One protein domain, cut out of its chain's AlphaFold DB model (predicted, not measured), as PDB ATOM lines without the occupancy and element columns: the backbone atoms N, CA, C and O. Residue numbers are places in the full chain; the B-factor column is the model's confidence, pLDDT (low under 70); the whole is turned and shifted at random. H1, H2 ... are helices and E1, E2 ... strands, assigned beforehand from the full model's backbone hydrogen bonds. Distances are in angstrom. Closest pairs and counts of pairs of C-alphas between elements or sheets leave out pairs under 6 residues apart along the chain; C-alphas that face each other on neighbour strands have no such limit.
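What this domain is: This is residues 414 to 534 of the 557 residues of the protein "1-phosphatidylinositol phosphodiesterase" of Collinsella aerofaciens (UniProt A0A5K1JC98). A long, twisted sheet of three strands has a small strand hairpin, E3 and E4, partly face to face with one end of it, a loose sandwich with crossed strands. Toward the other end H2 covers one face of the sheet and short H1 sits on the opposite face, three layers there, while H3 packs on the first residues of H2, off the sheet. The printed part has 121 residues, in the order H1 E1 E2 H2 E3 E4 E5 H3; the sheet order is E1, E2, E5, mixed, and E3 and E4 are antiparallel. The class is mixed, helices and strands; the whole is loose, with a radius of gyration of the C-alphas of 18.2 A, and elongated, 57 by 32 by 29 A.

How they stand to each other: H1, residues 414 to 420, is on the sheet of E1, residues 427 to 437, E2, residues 444 to 454, and E5, residues 498 to 503, at a height over the sheet of 6.6 A; its closest C-alpha pair with E1 is Trp 414 and Val 429, 5.3 A. E1 bends by 61 degrees at residue 434. E1 and E2 form a hairpin, antiparallel at 165 degrees, with N 429 and O 451 2.8 A apart, within hydrogen-bond range. E2 and E5 are parallel at 21 degrees, with N 452 and O 500 at 2.8 A. H2, residues 461 to 476, is on the opposite face from H1 at a height of 7.6 A and runs along the strands, at 8 degrees to E5 on the local plane; the closest C-alphas of H2 and E5 are Ala 471 and Asn 503, 6.4 A. E3, residues 482 to 486, and E4, residues 492 to 496, form an antiparallel hairpin, with N 493 and O 485 at 2.8 A. Their sheet and the larger one form a sandwich, two sheets face to face, with strands at 53 degrees; the closest C-alphas of E2 and E4 are Tyr 447 and Val 495, 6.2 A. E4 runs on into E5 at 45 degrees. H3, residues 516 to 529, is not on the larger sheet and touches H2 at residues 461 to 465 alone, a steep tilt of 45 degrees, the same way; their closest C-alphas are Gly 461 and Ser 519, 3.9 A. Each O i to N i+4 pair in H1 is within hydrogen-bond range, as are 9 of 12 in H2 and 8 of 10 in H3.

Where its parts are: H1 begins at C-alpha 414, (-16.460, -48.641, 5.882). E1 is 28.4 A long, E2 31.7 A, H2 22.3 A, E5 16.3 A and H3 20.1 A, which ends at C-alpha 529, (-19.311, -54.265, 34.481).

The domain as a whole: The C-alphas of Ala 489 and Gly 513, the two farthest apart, are 57.5 A apart. The printed part has no cut. The link from E5 to H3, residues 504 to 515, is long. Mean pLDDT of the printed part is 88.3; residues 438 to 442 and 533 to 534 are under 70.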
ATOM      1  N   TRP A 414     -16.351 -47.955   4.586       97.19
ATOM      2  CA  TRP A 414     -16.460 -48.641   5.882       97.19
ATOM      3  C   TRP A 414     -16.223 -50.149   5.766       97.19
ATOM      4  O   TRP A 414     -15.288 -50.676   6.370       97.19
ATOM      5  N   ASP A 415     -17.030 -50.839   4.961       94.12
ATOM      6  CA  ASP A 415     -17.041 -52.301   4.899       94.12
ATOM      7  C   ASP A 415     -15.732 -52.888   4.374       94.12
ATOM      8  O   ASP A 415     -15.196 -53.818   4.980       94.12
ATOM      9  N   ASP A 416     -15.153 -52.322   3.312       96.19
ATOM     10  CA  ASP A 416     -13.864 -52.795   2.796       96.19
ATOM     11  C   ASP A 416     -12.706 -52.502   3.762       96.19
ATOM     12  O   ASP A 416     -11.820 -53.349   3.914       96.19
ATOM     13  N   LYS A 417     -12.720 -51.379   4.497       97.31
ATOM     14  CA  LYS A 417     -11.698 -51.097   5.523       97.31
ATOM     15  C   LYS A 417     -11.854 -51.973   6.767       97.31
ATOM     16  O   LYS A 417     -10.845 -52.413   7.312       97.31
ATOM     17  N   ILE A 418     -13.076 -52.288   7.202       96.00
ATOM     18  CA  ILE A 418     -13.341 -53.248   8.292       96.00
ATOM     19  C   ILE A 418     -12.927 -54.672   7.887       96.00
ATOM     20  O   ILE A 418     -12.308 -55.396   8.669       96.00
ATOM     21  N   LYS A 419     -13.212 -55.068   6.645       95.06
ATOM     22  CA  LYS A 419     -12.843 -56.359   6.042       95.06
ATOM     23  C   LYS A 419     -11.331 -56.516   5.849       95.06
ATOM     24  O   LYS A 419     -10.817 -57.613   6.052       95.06
ATOM     25  N   ALA A 420     -10.626 -55.438   5.503       96.12
ATOM     26  CA  ALA A 420      -9.166 -55.404   5.399       96.12
ATOM     27  C   ALA A 420      -8.447 -55.265   6.759       96.12
ATOM     28  O   ALA A 420      -7.237 -55.485   6.834       96.12
ATOM     29  N   HIS A 421      -9.155 -54.910   7.839       95.19
ATOM     30  CA  HIS A 421      -8.546 -54.694   9.150       95.19
ATOM     31  C   HIS A 421      -8.060 -56.005   9.793       95.19
ATOM     32  O   HIS A 421      -8.849 -56.885  10.148       95.19
ATOM     33  N   SER A 422      -6.745 -56.100   9.995       91.56
ATOM     34  CA  SER A 422      -6.066 -57.233  10.636       91.56
ATOM     35  C   SER A 422      -5.904 -57.103  12.157       91.56
ATOM     36  O   SER A 422      -5.530 -58.077  12.811       91.56
ATOM     37  N   GLY A 423      -6.173 -55.925  12.730       91.25
ATOM     38  CA  GLY A 423      -6.154 -55.697  14.176       91.25
ATOM     39  C   GLY A 423      -7.389 -56.252  14.897       91.25
ATOM     40  O   GLY A 423      -8.305 -56.793  14.281       91.25
ATOM     41  N   GLN A 424      -7.401 -56.113  16.227       91.56
ATOM     42  CA  GLN A 424      -8.459 -56.595  17.136       91.56
ATOM     43  C   GLN A 424      -9.111 -55.439  17.920       91.56
ATOM     44  O   GLN A 424      -9.406 -55.568  19.109       91.56
ATOM     45  N   SER A 425      -9.236 -54.272  17.280       94.56
ATOM     46  CA  SER A 425      -9.644 -52.999  17.889       94.56
ATOM     47  C   SER A 425     -10.318 -52.107  16.829       94.56
ATOM     48  O   SER A 425     -11.013 -52.624  15.951       94.56
ATOM     49  N   MET A 426     -10.131 -50.786  16.891       95.38
ATOM     50  CA  MET A 426     -10.655 -49.832  15.919       95.38
ATOM     51  C   MET A 426      -9.880 -49.857  14.591       95.38
ATOM     52  O   MET A 426      -8.651 -49.783  14.555       95.38
ATOM     53  N   CYS A 427     -10.608 -49.840  13.478       97.38
ATOM     54  CA  CYS A 427     -10.083 -49.503  12.159       97.38
ATOM     55  C   CYS A 427     -10.304 -48.015  11.853       97.38
ATOM     56  O   CYS A 427     -11.386 -47.494  12.111       97.38
ATOM     57  N   LEU A 428      -9.316 -47.340  11.258       97.06
ATOM     58  CA  LEU A 428      -9.494 -46.009  10.666       97.06
ATOM     59  C   LEU A 428     -10.303 -46.146   9.366       97.06
ATOM     60  O   LEU A 428      -9.743 -46.458   8.313       97.06
ATOM     61  N   VAL A 429     -11.617 -45.936   9.438       97.12
ATOM     62  CA  VAL A 429     -12.528 -46.059   8.287       97.12
ATOM     63  C   VAL A 429     -12.633 -44.769   7.467       97.12
ATOM     64  O   VAL A 429     -12.880 -44.844   6.264       97.12
ATOM     65  N   GLN A 430     -12.347 -43.601   8.052       97.12
ATOM     66  CA  GLN A 430     -12.271 -42.326   7.321       97.12
ATOM     67  C   GLN A 430     -11.229 -41.366   7.921       97.12
ATOM     68  O   GLN A 430     -11.040 -41.346   9.135       97.12
ATOM     69  N   ASP A 431     -10.579 -40.568   7.073       95.94
ATOM     70  CA  ASP A 431      -9.688 -39.448   7.427       95.94
ATOM     71  C   ASP A 431     -10.014 -38.274   6.489       95.94
ATOM     72  O   ASP A 431      -9.302 -38.005   5.522       95.94
ATOM     73  N   ALA A 432     -11.171 -37.649   6.725       94.31
ATOM     74  CA  ALA A 432     -11.680 -36.551   5.914       94.31
ATOM     75  C   ALA A 432     -11.021 -35.238   6.349       94.31
ATOM     76  O   ALA A 432     -10.973 -34.921   7.541       94.31
ATOM     77  N   ARG A 433     -10.507 -34.474   5.384       93.50
ATOM     78  CA  ARG A 433      -9.854 -33.180   5.605       93.50
ATOM     79  C   ARG A 433     -10.157 -32.251   4.447       93.50
ATOM     80  O   ARG A 433     -10.262 -32.708   3.311       93.50
ATOM     81  N   GLY A 434     -10.220 -30.962   4.735       91.62
ATOM     82  CA  GLY A 434     -10.442 -29.924   3.741       91.62
ATOM     83  C   GLY A 434     -10.929 -28.651   4.409       91.62
ATOM     84  O   GLY A 434     -10.733 -28.463   5.610       91.62
ATOM     85  N   PHE A 435     -11.582 -27.812   3.622       90.50
ATOM     86  CA  PHE A 435     -12.231 -26.582   4.052       90.50
ATOM     87  C   PHE A 435     -13.735 -26.728   3.789       90.50
ATOM     88  O   PHE A 435     -14.128 -27.366   2.810       90.50
ATOM     89  N   GLU A 436     -14.579 -26.222   4.685       87.00
ATOM     90  CA  GLU A 436     -16.038 -26.250   4.519       87.00
ATOM     91  C   GLU A 436     -16.671 -25.021   5.183       87.00
ATOM     92  O   GLU A 436     -16.206 -24.565   6.228       87.00
ATOM     93  N   ALA A 437     -17.719 -24.460   4.573       79.69
ATOM     94  CA  ALA A 437     -18.401 -23.277   5.090       79.69
ATOM     95  C   ALA A 437     -19.138 -23.575   6.409       79.69
ATOM     96  O   ALA A 437     -20.035 -24.423   6.439       79.69
ATOM     97  N   ILE A 438     -18.801 -22.860   7.490       65.12
ATOM     98  CA  ILE A 438     -19.429 -23.061   8.806       65.12
ATOM     99  C   ILE A 438     -20.537 -22.028   9.073       65.12
ATOM    100  O   ILE A 438     -20.334 -20.807   9.094       65.12
ATOM    101  N   GLY A 439     -21.736 -22.560   9.325       59.81
ATOM    102  CA  GLY A 439     -22.943 -21.800   9.643       59.81
ATOM    103  C   GLY A 439     -23.405 -20.868   8.517       59.81
ATOM    104  O   GLY A 439     -23.008 -20.988   7.362       59.81
ATOM    105  N   GLU A 440     -24.237 -19.890   8.869       54.97
ATOM    106  CA  GLU A 440     -24.766 -18.889   7.926       54.97
ATOM    107  C   GLU A 440     -23.711 -17.853   7.477       54.97
ATOM    108  O   GLU A 440     -24.012 -16.969   6.679       54.97
ATOM    109  N   THR A 441     -22.473 -17.930   7.984       58.56
ATOM    110  CA  THR A 441     -21.432 -16.923   7.715       58.56
ATOM    111  C   THR A 441     -20.819 -17.032   6.320       58.56
ATOM    112  O   THR A 441     -20.280 -16.048   5.820       58.56
ATOM    113  N   GLY A 442     -20.872 -18.219   5.705       64.88
ATOM    114  CA  GLY A 442     -20.227 -18.504   4.420       64.88
ATOM    115  C   GLY A 442     -18.693 -18.541   4.456       64.88
ATOM    116  O   GLY A 442     -18.085 -18.749   3.411       64.88
ATOM    117  N   ASN A 443     -18.060 -18.359   5.622       75.19
ATOM    118  CA  ASN A 443     -16.614 -18.511   5.767       75.19
ATOM    119  C   ASN A 443     -16.249 -19.996   5.805       75.19
ATOM    120  O   ASN A 443     -16.804 -20.750   6.607       75.19
ATOM    121  N   GLU A 444     -15.295 -20.401   4.972       84.62
ATOM    122  CA  GLU A 444     -14.752 -21.756   4.984       84.62
ATOM    123  C   GLU A 444     -13.731 -21.923   6.115       84.62
ATOM    124  O   GLU A 444     -12.727 -21.208   6.169       84.62
ATOM    125  N   GLU A 445     -13.967 -22.883   7.011       87.56
ATOM    126  CA  GLU A 445     -13.013 -23.252   8.058       87.56
ATOM    127  C   GLU A 445     -12.350 -24.610   7.757       87.56
ATOM    128  O   GLU A 445     -13.005 -25.530   7.252       87.56
ATOM    129  N   PRO A 446     -11.047 -24.770   8.059       92.12
ATOM    130  CA  PRO A 446     -10.332 -26.011   7.805       92.12
ATOM    131  C   PRO A 446     -10.604 -27.063   8.884       92.12
ATOM    132  O   PRO A 446     -10.359 -26.837  10.074       92.12
ATOM    133  N   TYR A 447     -11.028 -28.254   8.463       92.94
ATOM    134  CA  TYR A 447     -11.386 -29.364   9.343       92.94
ATOM    135  C   TYR A 447     -10.511 -30.608   9.121       92.94
ATOM    136  O   TYR A 447      -9.952 -30.847   8.048       92.94
ATOM    137  N   CYS A 448     -10.421 -31.445  10.157       95.69
ATOM    138  CA  CYS A 448      -9.968 -32.827  10.048       95.69
ATOM    139  C   CYS A 448     -10.859 -33.711  10.922       95.69
ATOM    140  O   CYS A 448     -10.823 -33.622  12.152       95.69
ATOM    141  N   THR A 449     -11.632 -34.572  10.267       96.06
ATOM    142  CA  THR A 449     -12.554 -35.519  10.887       96.06
ATOM    143  C   THR A 449     -12.117 -36.934  10.555       96.06
ATOM    144  O   THR A 449     -12.241 -37.406   9.421       96.06
ATOM    145  N   LYS A 450     -11.636 -37.643  11.572       96.88
ATOM    146  CA  LYS A 450     -11.347 -39.074  11.487       96.88
ATOM    147  C   LYS A 450     -12.528 -39.881  12.004       96.88
ATOM    148  O   LYS A 450     -13.231 -39.454  12.918       96.88
ATOM    149  N   VAL A 451     -12.723 -41.070  11.447       97.75
ATOM    150  CA  VAL A 451     -13.689 -42.044  11.962       97.75
ATOM    151  C   VAL A 451     -12.983 -43.359  12.217       97.75
ATOM    152  O   VAL A 451     -12.357 -43.938  11.327       97.75
ATOM    153  N   TYR A 452     -13.092 -43.807  13.460       97.44
ATOM    154  CA  TYR A 452     -12.562 -45.052  13.978       97.44
ATOM    155  C   TYR A 452     -13.728 -45.982  14.299       97.44
ATOM    156  O   TYR A 452     -14.669 -45.570  14.976       97.44
ATOM    157  N   ALA A 453     -13.679 -47.220  13.810       97.38
ATOM    158  CA  ALA A 453     -14.785 -48.161  13.916       97.38
ATOM    159  C   ALA A 453     -14.331 -49.575  14.300       97.38
ATOM    160  O   ALA A 453     -13.402 -50.120  13.702       97.38
ATOM    161  N   GLN A 454     -15.028 -50.193  15.254       95.94
ATOM    162  CA  GLN A 454     -14.946 -51.626  15.541       95.94
ATOM    163  C   GLN A 454     -16.284 -52.254  15.156       95.94
ATOM    164  O   GLN A 454     -17.286 -52.011  15.821       95.94
ATOM    165  N   ASP A 455     -16.283 -53.064  14.096       95.50
ATOM    166  CA  ASP A 455     -17.484 -53.676  13.511       95.50
ATOM    167  C   ASP A 455     -17.261 -55.177  13.216       95.50
ATOM    168  O   ASP A 455     -17.321 -55.673  12.089       95.50
ATOM    169  N   LYS A 456     -16.902 -55.936  14.259       93.81
ATOM    170  CA  LYS A 456     -16.669 -57.389  14.178       93.81
ATOM    171  C   LYS A 456     -17.930 -58.192  14.520       93.81
ATOM    172  O   LYS A 456     -17.966 -58.940  15.495       93.81
ATOM    173  N   TYR A 457     -18.987 -58.021  13.730       90.00
ATOM    174  CA  TYR A 457     -20.326 -58.572  14.000       90.00
ATOM    175  C   TYR A 457     -20.449 -60.113  13.932       90.00
ATOM    176  O   TYR A 457     -21.382 -60.680  14.493       90.00
ATOM    177  N   LYS A 458     -19.516 -60.831  13.287       90.50
ATOM    178  CA  LYS A 458     -19.605 -62.303  13.101       90.50
ATOM    179  C   LYS A 458     -19.157 -63.153  14.304       90.50
ATOM    180  O   LYS A 458     -19.190 -64.375  14.222       90.50
ATOM    181  N   LEU A 459     -18.700 -62.528  15.387       91.25
ATOM    182  CA  LEU A 459     -18.209 -63.209  16.594       91.25
ATOM    183  C   LEU A 459     -19.350 -63.737  17.475       91.25
ATOM    184  O   LEU A 459     -20.478 -63.258  17.369       91.25
ATOM    185  N   THR A 460     -19.056 -64.666  18.391       90.94
ATOM    186  CA  THR A 460     -19.955 -64.921  19.533       90.94
ATOM    187  C   THR A 460     -19.931 -63.740  20.507       90.94
ATOM    188  O   THR A 460     -18.976 -62.956  20.512       90.94
ATOM    189  N   GLY A 461     -20.942 -63.625  21.374       88.62
ATOM    190  CA  GLY A 461     -20.945 -62.626  22.451       88.62
ATOM    191  C   GLY A 461     -19.703 -62.692  23.354       88.62
ATOM    192  O   GLY A 461     -19.197 -61.655  23.770       88.62
ATOM    193  N   THR A 462     -19.154 -63.889  23.590       92.31
ATOM    194  CA  THR A 462     -17.949 -64.096  24.414       92.31
ATOM    195  C   THR A 462     -16.671 -63.632  23.710       92.31
ATOM    196  O   THR A 462     -15.859 -62.929  24.309       92.31
ATOM    197  N   ASP A 463     -16.486 -63.970  22.430       93.19
ATOM    198  CA  ASP A 463     -15.284 -63.558  21.681       93.19
ATOM    199  C   ASP A 463     -15.266 -62.036  21.453       93.19
ATOM    200  O   ASP A 463     -14.213 -61.387  21.499       93.19
ATOM    201  N   LYS A 464     -16.458 -61.456  21.252       94.06
ATOM    202  CA  LYS A 464     -16.694 -60.024  21.035       94.06
ATOM    203  C   LYS A 464     -16.233 -59.147  22.201       94.06
ATOM    204  O   LYS A 464     -15.799 -58.024  21.946       94.06
ATOM    205  N   LEU A 465     -16.255 -59.649  23.442       93.94
ATOM    206  CA  LEU A 465     -15.845 -58.894  24.640       93.94
ATOM    207  C   LEU A 465     -14.453 -58.269  24.483       93.94
ATOM    208  O   LEU A 465     -14.258 -57.088  24.760       93.94
ATOM    209  N   SER A 466     -13.504 -59.051  23.959       95.06
ATOM    210  CA  SER A 466     -12.120 -58.613  23.747       95.06
ATOM    211  C   SER A 466     -12.001 -57.444  22.760       95.06
ATOM    212  O   SER A 466     -11.224 -56.519  22.990       95.06
ATOM    213  N   TRP A 467     -12.811 -57.440  21.698       95.75
ATOM    214  CA  TRP A 467     -12.846 -56.373  20.694       95.75
ATOM    215  C   TRP A 467     -13.486 -55.099  21.250       95.75
ATOM    216  O   TRP A 467     -12.993 -54.003  20.986       95.75
ATOM    217  N   VAL A 468     -14.546 -55.239  22.052       93.25
ATOM    218  CA  VAL A 468     -15.229 -54.115  22.708       93.25
ATOM    219  C   VAL A 468     -14.312 -53.439  23.731       93.25
ATOM    220  O   VAL A 468     -14.164 -52.218  23.676       93.25
ATOM    221  N   ASP A 469     -13.642 -54.202  24.601       94.19
ATOM    222  CA  ASP A 469     -12.696 -53.658  25.589       94.19
ATOM    223  C   ASP A 469     -11.449 -53.040  24.938       94.19
ATOM    224  O   ASP A 469     -10.987 -51.987  25.384       94.19
ATOM    225  N   ASN A 470     -10.909 -53.649  23.874       95.25
ATOM    226  CA  ASN A 470      -9.799 -53.066  23.113       95.25
ATOM    227  C   ASN A 470     -10.199 -51.724  22.487       95.25
ATOM    228  O   ASN A 470      -9.470 -50.744  22.634       95.25
ATOM    229  N   ALA A 471     -11.375 -51.652  21.859       94.25
ATOM    230  CA  ALA A 471     -11.877 -50.430  21.241       94.25
ATOM    231  C   ALA A 471     -12.169 -49.319  22.273       94.25
ATOM    232  O   ALA A 471     -11.848 -48.157  22.020       94.25
ATOM    233  N   LEU A 472     -12.690 -49.654  23.464       91.06
ATOM    234  CA  LEU A 472     -12.826 -48.712  24.590       91.06
ATOM    235  C   LEU A 472     -11.460 -48.205  25.076       91.06
ATOM    236  O   LEU A 472     -11.263 -47.000  25.253       91.06
ATOM    237  N   LYS A 473     -10.496 -49.113  25.255       92.44
ATOM    238  CA  LYS A 473      -9.128 -48.795  25.686       92.44
ATOM    239  C   LYS A 473      -8.385 -47.913  24.682       92.44
ATOM    240  O   LYS A 473      -7.680 -46.990  25.081       92.44
ATOM    241  N   GLU A 474      -8.528 -48.182  23.387       92.75
ATOM    242  CA  GLU A 474      -7.917 -47.369  22.335       92.75
ATOM    243  C   GLU A 474      -8.572 -45.987  22.254       92.75
ATOM    244  O   GLU A 474      -7.868 -44.988  22.161       92.75
ATOM    245  N   THR A 475      -9.904 -45.913  22.362       90.56
ATOM    246  CA  THR A 475     -10.652 -44.644  22.347       90.56
ATOM    247  C   THR A 475     -10.267 -43.759  23.534       90.56
ATOM    248  O   THR A 475      -9.877 -42.612  23.342       90.56
ATOM    249  N   THR A 476     -10.287 -44.303  24.754       86.06
ATOM    250  CA  THR A 476      -9.887 -43.576  25.977       86.06
ATOM    251  C   THR A 476      -8.392 -43.238  26.031       86.06
ATOM    252  O   THR A 476      -7.999 -42.316  26.744       86.06
ATOM    253  N   GLY A 477      -7.554 -43.942  25.265       87.81
ATOM    254  CA  GLY A 477      -6.133 -43.636  25.086       87.81
ATOM    255  C   GLY A 477      -5.810 -42.702  23.912       87.81
ATOM    256  O   GLY A 477      -4.638 -42.364  23.732       87.81
ATOM    257  N   ARG A 478      -6.791 -42.293  23.092       87.94
ATOM    258  CA  ARG A 478      -6.539 -41.538  21.855       87.94
ATOM    259  C   ARG A 478      -6.253 -40.062  22.140       87.94
ATOM    260  O   ARG A 478      -7.138 -39.286  22.482       87.94
ATOM    261  N   THR A 479      -5.011 -39.644  21.916       88.00
ATOM    262  CA  THR A 479      -4.631 -38.224  21.881       88.00
ATOM    263  C   THR A 479      -5.007 -37.601  20.538       88.00
ATOM    264  O   THR A 479      -4.555 -38.094  19.505       88.00
ATOM    265  N   ARG A 480      -5.758 -36.491  20.545       89.12
ATOM    266  CA  ARG A 480      -5.994 -35.674  19.343       89.12
ATOM    267  C   ARG A 480      -4.745 -34.860  18.993       89.12
ATOM    268  O   ARG A 480      -4.306 -34.017  19.778       89.12
ATOM    269  N   ASN A 481      -4.197 -35.078  17.809       92.00
ATOM    270  CA  ASN A 481      -3.038 -34.377  17.268       92.00
ATOM    271  C   ASN A 481      -3.431 -33.104  16.502       92.00
ATOM    272  O   ASN A 481      -4.562 -32.945  16.038       92.00
ATOM    273  N   LYS A 482      -2.453 -32.212  16.336       94.19
ATOM    274  CA  LYS A 482      -2.492 -31.170  15.310       94.19
ATOM    275  C   LYS A 482      -2.038 -31.764  13.971       94.19
ATOM    276  O   LYS A 482      -1.107 -32.569  13.953       94.19
ATOM    277  N   VAL A 483      -2.724 -31.415  12.886       93.38
ATOM    278  CA  VAL A 483      -2.486 -31.952  11.539       93.38
ATOM    279  C   VAL A 483      -2.504 -30.847  10.492       93.38
ATOM    280  O   VAL A 483      -3.290 -29.905  10.576       93.38
ATOM    281  N   ASP A 484      -1.666 -31.006   9.474       93.75
ATOM    282  CA  ASP A 484      -1.690 -30.174   8.278       93.75
ATOM    283  C   ASP A 484      -2.931 -30.473   7.420       93.75
ATOM    284  O   ASP A 484      -3.220 -31.630   7.078       93.75
ATOM    285  N   VAL A 485      -3.635 -29.403   7.060       93.31
ATOM    286  CA  VAL A 485      -4.672 -29.336   6.023       93.31
ATOM    287  C   VAL A 485      -4.247 -28.235   5.050       93.31
ATOM    288  O   VAL A 485      -3.762 -27.193   5.486       93.31
ATOM    289  N   VAL A 486      -4.354 -28.483   3.746       90.69
ATOM    290  CA  VAL A 486      -3.844 -27.589   2.691       90.69
ATOM    291  C   VAL A 486      -5.024 -27.028   1.905       90.69
ATOM    292  O   VAL A 486      -5.939 -27.789   1.591       90.69
ATOM    293  N   ASP A 487      -5.023 -25.721   1.640       86.56
ATOM    294  CA  ASP A 487      -6.055 -25.047   0.842       86.56
ATOM    295  C   ASP A 487      -5.799 -25.143  -0.674       86.56
ATOM    296  O   ASP A 487      -4.737 -25.577  -1.128       86.56
ATOM    297  N   ASP A 488      -6.771 -24.697  -1.472       84.19
ATOM    298  CA  ASP A 488      -6.687 -24.662  -2.940       84.19
ATOM    299  C   ASP A 488      -5.568 -23.739  -3.474       84.19
ATOM    300  O   ASP A 488      -5.163 -23.858  -4.635       84.19
ATOM    301  N   ALA A 489      -5.033 -22.834  -2.646       85.75
ATOM    302  CA  ALA A 489      -3.878 -21.995  -2.966       85.75
ATOM    303  C   ALA A 489      -2.531 -22.645  -2.577       85.75
ATOM    304  O   ALA A 489      -1.468 -22.094  -2.881       85.75
ATOM    305  N   GLY A 490      -2.553 -23.820  -1.939       85.38
ATOM    306  CA  GLY A 490      -1.376 -24.552  -1.477       85.38
ATOM    307  C   GLY A 490      -0.811 -24.078  -0.134       85.38
ATOM    308  O   GLY A 490       0.307 -24.471   0.213       85.38
ATOM    309  N   ALA A 491      -1.530 -23.242   0.619       88.06
ATOM    310  CA  ALA A 491      -1.136 -22.829   1.961       88.06
ATOM    311  C   ALA A 491      -1.636 -23.824   3.020       88.06
ATOM    312  O   ALA A 491      -2.710 -24.412   2.910       88.06
ATOM    313  N   THR A 492      -0.831 -24.025   4.066       91.69
ATOM    314  CA  THR A 492      -1.067 -25.070   5.069       91.69
ATOM    315  C   THR A 492      -1.566 -24.494   6.391       91.69
ATOM    316  O   THR A 492      -0.910 -23.637   6.988       91.69
ATOM    317  N   VAL A 493      -2.683 -25.020   6.896       93.38
ATOM    318  CA  VAL A 493      -3.273 -24.666   8.193       93.38
ATOM    319  C   VAL A 493      -3.224 -25.861   9.152       93.38
ATOM    320  O   VAL A 493      -3.508 -27.000   8.786       93.38
ATOM    321  N   GLN A 494      -2.854 -25.596  10.407       94.50
ATOM    322  CA  GLN A 494      -2.661 -26.606  11.454       94.50
ATOM    323  C   GLN A 494      -3.944 -26.827  12.272       94.50
ATOM    324  O   GLN A 494      -4.191 -26.189  13.307       94.50
ATOM    325  N   VAL A 495      -4.773 -27.759  11.806       93.38
ATOM    326  CA  VAL A 495      -6.091 -28.098  12.362       93.38
ATOM    327  C   VAL A 495      -5.960 -29.057  13.544       93.38
ATOM    328  O   VAL A 495      -5.019 -29.840  13.627       93.38
ATOM    329  N   GLN A 496      -6.887 -28.986  14.502       94.50
ATOM    330  CA  GLN A 496      -6.996 -29.978  15.575       94.50
ATOM    331  C   GLN A 496      -7.858 -31.146  15.094       94.50
ATOM    332  O   GLN A 496      -9.032 -30.936  14.808       94.50
ATOM    333  N   GLU A 497      -7.309 -32.362  15.014       94.44
ATOM    334  CA  GLU A 497      -8.105 -33.509  14.558       94.44
ATOM    335  C   GLU A 497      -9.254 -33.809  15.538       94.44
ATOM    336  O   GLU A 497      -9.053 -33.837  16.757       94.44
ATOM    337  N   ARG A 498     -10.455 -34.034  15.000       95.06
ATOM    338  CA  ARG A 498     -11.631 -34.556  15.711       95.06
ATOM    339  C   ARG A 498     -11.859 -36.007  15.279       95.06
ATOM    340  O   ARG A 498     -11.485 -36.383  14.167       95.06
ATOM    341  N   CYS A 499     -12.426 -36.848  16.143       93.94
ATOM    342  CA  CYS A 499     -12.451 -38.292  15.897       93.94
ATOM    343  C   CYS A 499     -13.704 -39.015  16.416       93.94
ATOM    344  O   CYS A 499     -13.763 -39.428  17.577       93.94
ATOM    345  N   TRP A 500     -14.657 -39.294  15.521       95.31
ATOM    346  CA  TRP A 500     -15.733 -40.247  15.805       95.31
ATOM    347  C   TRP A 500     -15.136 -41.623  16.135       95.31
ATOM    348  O   TRP A 500     -14.252 -42.108  15.425       95.31
ATOM    349  N   SER A 501     -15.611 -42.251  17.211       95.31
ATOM    350  CA  SER A 501     -15.114 -43.542  17.704       95.31
ATOM    351  C   SER A 501     -16.295 -44.480  17.962       95.31
ATOM    352  O   SER A 501     -16.903 -44.455  19.028       95.31
ATOM    353  N   ILE A 502     -16.653 -45.274  16.952       96.81
ATOM    354  CA  ILE A 502     -17.895 -46.056  16.887       96.81
ATOM    355  C   ILE A 502     -17.587 -47.524  17.207       96.81
ATOM    356  O   ILE A 502     -16.954 -48.241  16.432       96.81
ATOM    357  N   ASN A 503     -18.020 -47.979  18.381       95.56
ATOM    358  CA  ASN A 503     -17.739 -49.318  18.892       95.56
ATOM    359  C   ASN A 503     -19.012 -50.175  18.843       95.56
ATOM    360  O   ASN A 503     -19.774 -50.189  19.809       95.56
ATOM    361  N   TYR A 504     -19.260 -50.881  17.735       94.75
ATOM    362  CA  TYR A 504     -20.421 -51.770  17.648       94.75
ATOM    363  C   TYR A 504     -20.255 -52.929  18.628       94.75
ATOM    364  O   TYR A 504     -19.401 -53.799  18.445       94.75
ATOM    365  N   THR A 505     -21.087 -52.957  19.662       92.38
ATOM    366  CA  THR A 505     -21.199 -54.058  20.629       92.38
ATOM    367  C   THR A 505     -21.933 -55.260  20.041       92.38
ATOM    368  O   THR A 505     -21.671 -56.387  20.451       92.38
ATOM    369  N   SER A 506     -22.782 -55.040  19.033       91.06
ATOM    370  CA  SER A 506     -23.539 -56.089  18.353       91.06
ATOM    371  C   SER A 506     -22.642 -57.158  17.715       91.06
ATOM    372  O   SER A 506     -21.580 -56.900  17.132       91.06
ATOM    373  N   CYS A 507     -23.100 -58.398  17.832       90.81
ATOM    374  CA  CYS A 507     -22.629 -59.551  17.081       90.81
ATOM    375  C   CYS A 507     -23.710 -60.640  17.096       90.81
ATOM    376  O   CYS A 507     -24.659 -60.544  17.871       90.81
ATOM    377  N   THR A 508     -23.601 -61.650  16.230       83.62
ATOM    378  CA  THR A 508     -24.655 -62.672  16.073       83.62
ATOM    379  C   THR A 508     -24.254 -64.078  16.496       83.62
ATOM    380  O   THR A 508     -25.127 -64.896  16.755       83.62
ATOM    381  N   GLY A 509     -22.962 -64.415  16.537       80.56
ATOM    382  CA  GLY A 509     -22.505 -65.780  16.824       80.56
ATOM    383  C   GLY A 509     -23.022 -66.855  15.855       80.56
ATOM    384  O   GLY A 509     -22.955 -68.038  16.188       80.56
ATOM    385  N   LEU A 510     -23.533 -66.475  14.676       79.12
ATOM    386  CA  LEU A 510     -24.282 -67.347  13.755       79.12
ATOM    387  C   LEU A 510     -23.540 -68.649  13.395       79.12
ATOM    388  O   LEU A 510     -24.144 -69.718  13.357       79.12
ATOM    389  N   SER A 511     -22.217 -68.592  13.202       75.31
ATOM    390  CA  SER A 511     -21.364 -69.761  12.914       75.31
ATOM    391  C   SER A 511     -21.270 -70.785  14.055       75.31
ATOM    392  O   SER A 511     -20.712 -71.862  13.862       75.31
ATOM    393  N   HIS A 512     -21.813 -70.462  15.228       73.06
ATOM    394  CA  HIS A 512     -21.819 -71.286  16.439       73.06
ATOM    395  C   HIS A 512     -23.247 -71.619  16.904       73.06
ATOM    396  O   HIS A 512     -23.432 -72.082  18.027       73.06
ATOM    397  N   GLY A 513     -24.261 -71.369  16.063       75.69
ATOM    398  CA  GLY A 513     -25.675 -71.521  16.427       75.69
ATOM    399  C   GLY A 513     -26.214 -70.402  17.326       75.69
ATOM    400  O   GLY A 513     -27.301 -70.546  17.880       75.69
ATOM    401  N   GLY A 514     -25.465 -69.306  17.483       81.50
ATOM    402  CA  GLY A 514     -25.928 -68.105  18.172       81.50
ATOM    403  C   GLY A 514     -26.938 -67.299  17.353       81.50
ATOM    404  O   GLY A 514     -27.198 -67.587  16.181       81.50
ATOM    405  N   ASN A 515     -27.480 -66.269  18.000       85.38
ATOM    406  CA  ASN A 515     -28.313 -65.233  17.393       85.38
ATOM    407  C   ASN A 515     -27.944 -63.836  17.959       85.38
ATOM    408  O   ASN A 515     -27.168 -63.763  18.927       85.38
ATOM    409  N   PRO A 516     -28.440 -62.720  17.373       86.56
ATOM    410  CA  PRO A 516     -28.082 -61.363  17.807       86.56
ATOM    411  C   PRO A 516     -28.385 -61.138  19.293       86.56
ATOM    412  O   PRO A 516     -27.537 -60.682  20.060       86.56
ATOM    413  N   PHE A 517     -29.574 -61.568  19.706       80.31
ATOM    414  CA  PHE A 517     -30.073 -61.520  21.071       80.31
ATOM    415  C   PHE A 517     -29.137 -62.230  22.094       80.31
ATOM    416  O   PHE A 517     -28.676 -61.624  23.065       80.31
ATOM    417  N   THR A 518     -28.854 -63.526  21.917       79.38
ATOM    418  CA  THR A 518     -28.069 -64.324  22.887       79.38
ATOM    419  C   THR A 518     -26.665 -63.764  23.049       79.38
ATOM    420  O   THR A 518     -26.111 -63.768  24.148       79.38
ATOM    421  N   SER A 519     -26.108 -63.247  21.955       85.88
ATOM    422  CA  SER A 519     -24.816 -62.577  21.936       85.88
ATOM    423  C   SER A 519     -24.865 -61.247  22.696       85.88
ATOM    424  O   SER A 519     -23.993 -60.993  23.530       85.88
ATOM    425  N   ALA A 520     -25.919 -60.449  22.492       82.50
ATOM    426  CA  ALA A 520     -26.172 -59.210  23.222       82.50
ATOM    427  C   ALA A 520     -26.181 -59.425  24.750       82.50
ATOM    428  O   ALA A 520     -25.427 -58.743  25.439       82.50
ATOM    429  N   ARG A 521     -26.897 -60.424  25.300       76.50
ATOM    430  CA  ARG A 521     -26.883 -60.728  26.761       76.50
ATOM    431  C   ARG A 521     -25.485 -60.759  27.385       76.50
ATOM    432  O   ARG A 521     -25.323 -60.302  28.515       76.50
ATOM    433  N   VAL A 522     -24.508 -61.321  26.669       83.75
ATOM    434  CA  VAL A 522     -23.125 -61.496  27.138       83.75
ATOM    435  C   VAL A 522     -22.342 -60.185  27.043       83.75
ATOM    436  O   VAL A 522     -21.730 -59.763  28.025       83.75
ATOM    437  N   VAL A 523     -22.391 -59.512  25.888       86.31
ATOM    438  CA  VAL A 523     -21.661 -58.249  25.662       86.31
ATOM    439  C   VAL A 523     -22.183 -57.133  26.565       86.31
ATOM    440  O   VAL A 523     -21.405 -56.349  27.105       86.31
ATOM    441  N   ASN A 524     -23.493 -57.092  26.777       79.94
ATOM    442  CA  ASN A 524     -24.181 -55.994  27.443       79.94
ATOM    443  C   ASN A 524     -23.957 -56.014  28.964       79.94
ATOM    444  O   ASN A 524     -23.653 -54.984  29.567       79.94
ATOM    445  N   GLU A 525     -23.999 -57.199  29.585       77.94
ATOM    446  CA  GLU A 525     -23.635 -57.365  30.998       77.94
ATOM    447  C   GLU A 525     -22.138 -57.118  31.243       77.94
ATOM    448  O   GLU A 525     -21.768 -56.532  32.265       77.94
ATOM    449  N   HIS A 526     -21.270 -57.529  30.312       84.75
ATOM    450  CA  HIS A 526     -19.840 -57.220  30.384       84.75
ATOM    451  C   HIS A 526     -19.591 -55.711  30.310       84.75
ATOM    452  O   HIS A 526     -18.873 -55.166  31.149       84.75
ATOM    453  N   LEU A 527     -20.244 -55.014  29.378       80.94
ATOM    454  CA  LEU A 527     -20.123 -53.566  29.217       80.94
ATOM    455  C   LEU A 527     -20.598 -52.807  30.471       80.94
ATOM    456  O   LEU A 527     -19.905 -51.893  30.914       80.94
ATOM    457  N   TYR A 528     -21.690 -53.238  31.120       75.12
ATOM    458  CA  TYR A 528     -22.139 -52.667  32.405       75.12
ATOM    459  C   TYR A 528     -21.121 -52.839  33.544       75.12
ATOM    460  O   TYR A 528     -21.007 -51.995  34.440       75.12
ATOM    461  N   LYS A 529     -20.383 -53.953  33.526       77.31
ATOM    462  CA  LYS A 529     -19.311 -54.265  34.481       77.31
ATOM    463  C   LYS A 529     -17.971 -53.612  34.105       77.31
ATOM    464  O   LYS A 529     -17.052 -53.628  34.926       77.31
ATOM    465  N   SER A 530     -17.848 -53.043  32.905       79.00
ATOM    466  CA  SER A 530     -16.592 -52.512  32.375       79.00
ATOM    467  C   SER A 530     -16.181 -51.213  33.091       79.00
ATOM    468  O   SER A 530     -16.995 -50.294  33.229       79.00
ATOM    469  N   PRO A 531     -14.918 -51.076  33.540       77.56
ATOM    470  CA  PRO A 531     -14.465 -49.908  34.299       77.56
ATOM    471  C   PRO A 531     -14.389 -48.623  33.460       77.56
ATOM    472  O   PRO A 531     -14.349 -47.542  34.041       77.56
ATOM    473  N   TYR A 532     -14.391 -48.730  32.124       74.81
ATOM    474  CA  TYR A 532     -14.489 -47.582  31.211       74.81
ATOM    475  C   TYR A 532     -15.880 -46.927  31.230       74.81
ATOM    476  O   TYR A 532     -16.010 -45.768  30.854       74.81
ATOM    477  N   ILE A 533     -16.903 -47.667  31.671       68.75
ATOM    478  CA  ILE A 533     -18.303 -47.233  31.755       68.75
ATOM    479  C   ILE A 533     -18.692 -46.950  33.208       68.75
ATOM    480  O   ILE A 533     -19.221 -45.887  33.525       68.75
ATOM    481  N   ASN A 534     -18.424 -47.902  34.106       66.50
ATOM    482  CA  ASN A 534     -18.856 -47.867  35.502       66.50
ATOM    483  C   ASN A 534     -17.645 -47.865  36.460       66.50
ATOM    484  O   ASN A 534     -17.377 -48.859  37.146       66.50
TER     485      ASN A 534